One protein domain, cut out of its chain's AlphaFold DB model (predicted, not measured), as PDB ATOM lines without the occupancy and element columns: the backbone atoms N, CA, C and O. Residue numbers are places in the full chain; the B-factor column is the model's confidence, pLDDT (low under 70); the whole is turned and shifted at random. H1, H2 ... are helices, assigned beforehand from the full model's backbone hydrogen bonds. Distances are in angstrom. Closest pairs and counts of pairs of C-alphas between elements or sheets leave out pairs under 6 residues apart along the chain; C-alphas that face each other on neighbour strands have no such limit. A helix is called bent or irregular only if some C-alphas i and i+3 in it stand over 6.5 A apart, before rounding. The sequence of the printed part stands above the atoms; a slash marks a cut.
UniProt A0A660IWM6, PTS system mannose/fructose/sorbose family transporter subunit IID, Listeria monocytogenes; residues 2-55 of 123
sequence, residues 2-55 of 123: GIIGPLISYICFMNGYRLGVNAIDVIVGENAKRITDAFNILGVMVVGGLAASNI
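Overview. This is residues 2 to 55 of the 123 residues of the protein "PTS system mannose/fructose/sorbose family transporter subunit IID" of Listeria monocytogenes (UniProt A0A660IWM6). One long helix, H3, makes one arm of a wide, flat, open V, and the shorter helix H1 makes the other arm, with the short helix H2 as the blunt base between them. The space between the two arms is empty, and successive helices come near each other just where they follow one another at the base. The printed part has 54 residues with three named helices, in the order H1, H2, H3 along the chain, and no named strand; the class is all helix. The whole is extended, with a radius of gyration of the C-alphas of 16.0 A, and flat, with spans of 46 by 33 by 7 A.

Arrangement. H3, residues 30 to 54, is the longest helix and touches no other helix. H2, residues 22 to 28, is close to it but not clearly touching, with 1 pair of C-alphas within 8 A. The closest C-alphas of the two are those of Val 26 and Ala 32, 6.5 A apart. Their lines stand at a steep tilt of 44 degrees, and they run the same way. H1, residues 4 to 19, is close to H2 but not clearly touching, again with 1 pair of C-alphas within 8 A. The closest C-alphas here are those of Gly 16 and Ala 23, 6.4 A apart. H1 and H2 run opposite ways at a steep tilt of 61 degrees. H1 and H3 are apart. In H1, H2 and H3 every O i to N i+4 pair of the backbone is within hydrogen-bond range.

Along the chain. H3 has 25 residues, Glu 30 to Asn 54, and measures 35.7 A from first to last C-alpha. It runs from C-alpha 30 at (-36.262, 4.258, -46.075) to C-alpha 54 at (-45.007, 33.600, -27.736). H2 has 7 residues, Asn 22 to Val 28, and measures 10.0 A. H1 has 16 residues, Ile 4 to Leu 19, and measures 22.4 A; its first C-alpha, that of Ile 4, is at (-61.836, 14.112, -37.854). No helix is bent or irregular.

Size, cuts and confidence. The two C-alphas farthest apart are those of Val 21 and Ile 55, at 47.3 A, while the first and last printed C-alphas, those of Gly 2 and Ile 55, are 31.9 A apart. Residues 2 to 14, 17 to 22 and 25 to 55 stand free. The link from H1 to H2, of 2 residues, is tight, and so is the link from H2 to H3, of 1 residue. The printed part runs from residue 2 to residue 55 with no cut. The mean pLDDT of the printed part is 82.2, and residues 52 to 55 are under 70.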
ATOM      1  N   GLY A   2     -64.643  15.518 -33.028       80.19
ATOM      2  CA  GLY A   2     -65.381  14.240 -33.112       80.19
ATOM      3  C   GLY A   2     -65.520  13.582 -34.497       80.19
ATOM      4  O   GLY A   2     -65.659  12.371 -34.557       80.19
ATOM      5  N   ILE A   3     -65.440  14.339 -35.601       83.00
ATOM      6  CA  ILE A   3     -65.583  13.798 -36.975       83.00
ATOM      7  C   ILE A   3     -64.221  13.500 -37.624       83.00
ATOM      8  O   ILE A   3     -64.092  12.574 -38.417       83.00
ATOM      9  N   ILE A   4     -63.174  14.239 -37.251       86.00
ATOM     10  CA  ILE A   4     -61.836  14.112 -37.854       86.00
ATOM     11  C   ILE A   4     -61.180  12.779 -37.460       86.00
ATOM     12  O   ILE A   4     -60.641  12.086 -38.315       86.00
ATOM     13  N   GLY A   5     -61.276  12.391 -36.184       85.38
ATOM     14  CA  GLY A   5     -60.734  11.122 -35.680       85.38
ATOM     15  C   GLY A   5     -61.260   9.876 -36.411       85.38
ATOM     16  O   GLY A   5     -60.447   9.087 -36.903       85.38
ATOM     17  N   PRO A   6     -62.589   9.685 -36.539       88.19
ATOM     18  CA  PRO A   6     -63.132   8.532 -37.256       88.19
ATOM     19  C   PRO A   6     -62.843   8.579 -38.761       88.19
ATOM     20  O   PRO A   6     -62.599   7.535 -39.358       88.19
ATOM     21  N   LEU A   7     -62.790   9.766 -39.370       87.31
ATOM     22  CA  LEU A   7     -62.497   9.916 -40.798       87.31
ATOM     23  C   LEU A   7     -61.042   9.533 -41.120       87.31
ATOM     24  O   LEU A   7     -60.801   8.768 -42.054       87.31
ATOM     25  N   ILE A   8     -60.080   9.970 -40.300       87.94
ATOM     26  CA  ILE A   8     -58.676   9.538 -40.401       87.94
ATOM     27  C   ILE A   8     -58.570   8.028 -40.182       87.94
ATOM     28  O   ILE A   8     -57.916   7.343 -40.963       87.94
ATOM     29  N   SER A   9     -59.257   7.498 -39.167       86.06
ATOM     30  CA  SER A   9     -59.236   6.063 -38.860       86.06
ATOM     31  C   SER A   9     -59.772   5.224 -40.022       86.06
ATOM     32  O   SER A   9     -59.165   4.216 -40.374       86.06
ATOM     33  N   TYR A  10     -60.854   5.662 -40.675       87.75
ATOM     34  CA  TYR A  10     -61.421   4.987 -41.844       87.75
ATOM     35  C   TYR A  10     -60.465   5.001 -43.046       87.75
ATOM     36  O   TYR A  10     -60.242   3.966 -43.673       87.75
ATOM     37  N   ILE A  11     -59.846   6.151 -43.341       86.69
ATOM     38  CA  ILE A  11     -58.862   6.275 -44.426       86.69
ATOM     39  C   ILE A  11     -57.627   5.413 -44.139       86.69
ATOM     40  O   ILE A  11     -57.169   4.688 -45.024       86.69
ATOM     41  N   CYS A  12     -57.091   5.452 -42.919       84.00
ATOM     42  CA  CYS A  12     -55.954   4.624 -42.517       84.00
ATOM     43  C   CYS A  12     -56.281   3.131 -42.604       84.00
ATOM     44  O   CYS A  12     -55.469   2.369 -43.123       84.00
ATOM     45  N   PHE A  13     -57.472   2.717 -42.163       84.50
ATOM     46  CA  PHE A  13     -57.902   1.321 -42.218       84.50
ATOM     47  C   PHE A  13     -58.058   0.824 -43.660       84.50
ATOM     48  O   PHE A  13     -57.533  -0.229 -44.013       84.50
ATOM     49  N   MET A  14     -58.709   1.609 -44.524       85.44
ATOM     50  CA  MET A  14     -58.891   1.263 -45.936       85.44
ATOM     51  C   MET A  14     -57.552   1.179 -46.686       85.44
ATOM     52  O   MET A  14     -57.339   0.266 -47.483       85.44
ATOM     53  N   ASN A  15     -56.628   2.108 -46.424       81.00
ATOM     54  CA  ASN A  15     -55.296   2.071 -47.027       81.00
ATOM     55  C   ASN A  15     -54.455   0.905 -46.484       81.00
ATOM     56  O   ASN A  15     -53.848   0.191 -47.276       81.00
ATOM     57  N   GLY A  16     -54.479   0.640 -45.175       80.75
ATOM     58  CA  GLY A  16     -53.793  -0.511 -44.579       80.75
ATOM     59  C   GLY A  16     -54.286  -1.848 -45.140       80.75
ATOM     60  O   GLY A  16     -53.478  -2.706 -45.489       80.75
ATOM     61  N   TYR A  17     -55.602  -1.992 -45.329       81.25
ATOM     62  CA  TYR A  17     -56.193  -3.191 -45.927       81.25
ATOM     63  C   TYR A  17     -55.790  -3.379 -47.399       81.25
ATOM     64  O   TYR A  17     -55.510  -4.496 -47.824       81.25
ATOM     65  N   ARG A  18     -55.703  -2.290 -48.182       78.06
ATOM     66  CA  ARG A  18     -55.251  -2.338 -49.587       78.06
ATOM     67  C   ARG A  18     -53.759  -2.652 -49.739       78.06
ATOM     68  O   ARG A  18     -53.384  -3.250 -50.742       78.06
ATOM     69  N   LEU A  19     -52.919  -2.234 -48.791       79.81
ATOM     70  CA  LEU A  19     -51.468  -2.444 -48.836       79.81
ATOM     71  C   LEU A  19     -51.029  -3.826 -48.312       79.81
ATOM     72  O   LEU A  19     -50.001  -4.339 -48.759       79.81
ATOM     73  N   GLY A  20     -51.799  -4.460 -47.421       78.94
ATOM     74  CA  GLY A  20     -51.517  -5.815 -46.929       78.94
ATOM     75  C   GLY A  20     -50.121  -5.943 -46.303       78.94
ATOM     76  O   GLY A  20     -49.675  -5.061 -45.575       78.94
ATOM     77  N   VAL A  21     -49.399  -7.027 -46.601       75.44
ATOM     78  CA  VAL A  21     -48.046  -7.278 -46.057       75.44
ATOM     79  C   VAL A  21     -47.022  -6.221 -46.509       75.44
ATOM     80  O   VAL A  21     -46.107  -5.898 -45.757       75.44
ATOM     81  N   ASN A  22     -47.232  -5.595 -47.677       74.88
ATOM     82  CA  ASN A  22     -46.388  -4.503 -48.187       74.88
ATOM     83  C   ASN A  22     -46.532  -3.205 -47.370       74.88
ATOM     84  O   ASN A  22     -45.734  -2.282 -47.525       74.88
ATOM     85  N   ALA A  23     -47.535  -3.106 -46.487       73.44
ATOM     86  CA  ALA A  23     -47.643  -1.984 -45.560       73.44
ATOM     87  C   ALA A  23     -46.427  -1.904 -44.623       73.44
ATOM     88  O   ALA A  23     -46.023  -0.806 -44.252       73.44
ATOM     89  N   ILE A  24     -45.816  -3.045 -44.278       74.25
ATOM     90  CA  ILE A  24     -44.620  -3.093 -43.428       74.25
ATOM     91  C   ILE A  24     -43.442  -2.413 -44.129       74.25
ATOM     92  O   ILE A  24     -42.781  -1.577 -43.517       74.25
ATOM     93  N   ASP A  25     -43.238  -2.677 -45.421       77.31
ATOM     94  CA  ASP A  25     -42.174  -2.044 -46.207       77.31
ATOM     95  C   ASP A  25     -42.415  -0.548 -46.412       77.31
ATOM     96  O   ASP A  25     -41.470   0.234 -46.452       77.31
ATOM     97  N   VAL A  26     -43.675  -0.110 -46.494       76.94
ATOM     98  CA  VAL A  26     -43.993   1.323 -46.566       76.94
ATOM     99  C   VAL A  26     -43.769   2.017 -45.223       76.94
ATOM    100  O   VAL A  26     -43.301   3.147 -45.220       76.94
ATOM    101  N   ILE A  27     -44.067   1.368 -44.093       74.81
ATOM    102  CA  ILE A  27     -43.938   1.956 -42.747       74.81
ATOM    103  C   ILE A  27     -42.484   1.946 -42.252       74.81
ATOM    104  O   ILE A  27     -42.040   2.910 -41.633       74.81
ATOM    105  N   VAL A  28     -41.744   0.867 -42.511       74.75
ATOM    106  CA  VAL A  28     -40.354   0.669 -42.052       74.75
ATOM    107  C   VAL A  28     -39.339   1.040 -43.143       74.75
ATOM    108  O   VAL A  28     -38.141   1.139 -42.885       74.75
ATOM    109  N   GLY A  29     -39.808   1.287 -44.365       81.94
ATOM    110  CA  GLY A  29     -38.965   1.634 -45.497       81.94
ATOM    111  C   GLY A  29     -38.223   2.955 -45.329       81.94
ATOM    112  O   GLY A  29     -38.635   3.873 -44.614       81.94
ATOM    113  N   GLU A  30     -37.133   3.081 -46.080       82.31
ATOM    114  CA  GLU A  30     -36.262   4.258 -46.075       82.31
ATOM    115  C   GLU A  30     -37.020   5.558 -46.403       82.31
ATOM    116  O   GLU A  30     -36.730   6.616 -45.841       82.31
ATOM    117  N   ASN A  31     -38.060   5.474 -47.240       81.00
ATOM    118  CA  ASN A  31     -38.925   6.608 -47.571       81.00
ATOM    119  C   ASN A  31     -39.744   7.102 -46.366       81.00
ATOM    120  O   ASN A  31     -39.822   8.310 -46.146       81.00
ATOM    121  N   ALA A  32     -40.309   6.206 -45.551       84.06
ATOM    122  CA  ALA A  32     -41.024   6.603 -44.336       84.06
ATOM    123  C   ALA A  32     -40.081   7.168 -43.271       84.06
ATOM    124  O   ALA A  32     -40.435   8.127 -42.579       84.06
ATOM    125  N   LYS A  33     -38.852   6.644 -43.184       85.75
ATOM    126  CA  LYS A  33     -37.823   7.200 -42.301       85.75
ATOM    127  C   LYS A  33     -37.450   8.631 -42.699       85.75
ATOM    128  O   LYS A  33     -37.497   9.518 -41.855       85.75
ATOM    129  N   ARG A  34     -37.211   8.889 -43.990       87.88
ATOM    130  CA  ARG A  34     -36.965  10.244 -44.523       87.88
ATOM    131  C   ARG A  34     -38.109  11.215 -44.235       87.88
ATOM    132  O   ARG A  34     -37.865  12.366 -43.883       87.88
ATOM    133  N   ILE A  35     -39.351  10.754 -44.367       89.50
ATOM    134  CA  ILE A  35     -40.537  11.552 -44.035       89.50
ATOM    135  C   ILE A  35     -40.577  11.859 -42.531       89.50
ATOM    136  O   ILE A  35     -40.833  12.997 -42.145       89.50
ATOM    137  N   THR A  36     -40.278  10.878 -41.679       89.62
ATOM    138  CA  THR A  36     -40.215  11.062 -40.220       89.62
ATOM    139  C   THR A  36     -39.125  12.060 -39.827       89.62
ATOM    140  O   THR A  36     -39.370  12.949 -39.015       89.62
ATOM    141  N   ASP A  37     -37.948  11.977 -40.448       91.25
ATOM    142  CA  ASP A  37     -36.856  12.926 -40.225       91.25
ATOM    143  C   ASP A  37     -37.252  14.347 -40.652       91.25
ATOM    144  O   ASP A  37     -37.003  15.307 -39.920       91.25
ATOM    145  N   ALA A  38     -37.952  14.493 -41.782       92.00
ATOM    146  CA  ALA A  38     -38.497  15.778 -42.209       92.00
ATOM    147  C   ALA A  38     -39.507  16.340 -41.190       92.00
ATOM    148  O   ALA A  38     -39.430  17.518 -40.837       92.00
ATOM    149  N   PHE A  39     -40.409  15.506 -40.660       92.50
ATOM    150  CA  PHE A  39     -41.333  15.917 -39.599       92.50
ATOM    151  C   PHE A  39     -40.616  16.311 -38.305       92.50
ATOM    152  O   PHE A  39     -41.026  17.281 -37.672       92.50
ATOM    153  N   ASN A  40     -39.535  15.625 -37.930       92.69
ATOM    154  CA  ASN A  40     -38.729  15.990 -36.765       92.69
ATOM    155  C   ASN A  40     -38.075  17.369 -36.940       92.69
ATOM    156  O   ASN A  40     -38.158  18.206 -36.040       92.69
ATOM    157  N   ILE A  41     -37.476  17.638 -38.106       93.19
ATOM    158  CA  ILE A  41     -36.860  18.939 -38.414       93.19
ATOM    159  C   ILE A  41     -37.911  20.055 -38.381       93.19
ATOM    160  O   ILE A  41     -37.702  21.087 -37.740       93.19
ATOM    161  N   LEU A  42     -39.061  19.835 -39.026       94.25
ATOM    162  CA  LEU A  42     -40.178  20.780 -39.004       94.25
ATOM    163  C   LEU A  42     -40.692  21.005 -37.578       94.25
ATOM    164  O   LEU A  42     -40.936  22.145 -37.189       94.25
ATOM    165  N   GLY A  43     -40.804  19.943 -36.779       90.69
ATOM    166  CA  GLY A  43     -41.234  20.014 -35.386       90.69
ATOM    167  C   GLY A  43     -40.328  20.910 -34.546       90.69
ATOM    168  O   GLY A  43     -40.814  21.814 -33.869       90.69
ATOM    169  N   VAL A  44     -39.010  20.724 -34.640       89.25
ATOM    170  CA  VAL A  44     -38.038  21.548 -33.902       89.25
ATOM    171  C   VAL A  44     -38.075  23.006 -34.367       89.25
ATOM    172  O   VAL A  44     -38.060  23.912 -33.533       89.25
ATOM    173  N   MET A  45     -38.184  23.247 -35.676       90.12
ATOM    174  CA  MET A  45     -38.274  24.599 -36.235       90.12
ATOM    175  C   MET A  45     -39.519  25.342 -35.731       90.12
ATOM    176  O   MET A  45     -39.419  26.489 -35.295       90.12
ATOM    177  N   VAL A  46     -40.682  24.684 -35.739       88.69
ATOM    178  CA  VAL A  46     -41.942  25.278 -35.272       88.69
ATOM    179  C   VAL A  46     -41.894  25.543 -33.769       88.69
ATOM    180  O   VAL A  46     -42.268  26.630 -33.338       88.69
ATOM    181  N   VAL A  47     -41.393  24.602 -32.964       84.31
ATOM    182  CA  VAL A  47     -41.254  24.799 -31.511       84.31
ATOM    183  C   VAL A  47     -40.316  25.970 -31.199       84.31
ATOM    184  O   VAL A  47     -40.648  26.799 -30.353       84.31
ATOM    185  N   GLY A  48     -39.193  26.095 -31.915       80.56
ATOM    186  CA  GLY A  48     -38.281  27.235 -31.783       80.56
ATOM    187  C   GLY A  48     -38.936  28.568 -32.159       80.56
ATOM    188  O   GLY A  48     -38.835  29.544 -31.414       80.56
ATOM    189  N   GLY A  49     -39.673  28.601 -33.272       79.88
ATOM    190  CA  GLY A  49     -40.405  29.790 -33.713       79.88
ATOM    191  C   GLY A  49     -41.516  30.203 -32.743       79.88
ATOM    192  O   GLY A  49     -41.666  31.388 -32.439       79.88
ATOM    193  N   LEU A  50     -42.256  29.233 -32.197       78.81
ATOM    194  CA  LEU A  50     -43.278  29.475 -31.178       78.81
ATOM    195  C   LEU A  50     -42.660  29.974 -29.872       78.81
ATOM    196  O   LEU A  50     -43.217  30.883 -29.265       78.81
ATOM    197  N   ALA A  51     -41.503  29.450 -29.461       70.75
ATOM    198  CA  ALA A  51     -40.792  29.952 -28.289       70.75
ATOM    199  C   ALA A  51     -40.371  31.424 -28.472       70.75
ATOM    200  O   ALA A  51     -40.632  32.248 -27.601       70.75
ATOM    201  N   ALA A  52     -39.810  31.789 -29.628       66.19
ATOM    202  CA  ALA A  52     -39.393  33.167 -29.916       66.19
ATOM    203  C   ALA A  52     -40.563  34.153 -30.126       66.19
ATOM    204  O   ALA A  52     -40.404  35.369 -29.958       66.19
ATOM    205  N   SER A  53     -41.734  33.652 -30.527       66.88
ATOM    206  CA  SER A  53     -42.906  34.483 -30.837       66.88
ATOM    207  C   SER A  53     -43.856  34.640 -29.652       66.88
ATOM    208  O   SER A  53     -44.350  35.740 -29.431       66.88
ATOM    209  N   ASN A  54     -44.081  33.577 -28.873       62.88
ATOM    210  CA  ASN A  54     -45.007  33.600 -27.736       62.88
ATOM    211  C   ASN A  54     -44.380  34.158 -26.457       62.88
ATOM    212  O   ASN A  54     -45.106  34.575 -25.558       62.88
ATOM    213  N   ILE A  55     -43.049  34.192 -26.360       60.19
ATOM    214  CA  ILE A  55     -42.359  34.855 -25.252       60.19
ATOM    215  C   ILE A  55     -42.189  36.327 -25.632       60.19
ATOM    216  O   ILE A  55     -41.116  36.792 -26.012       60.19
TER     217      ILE A  55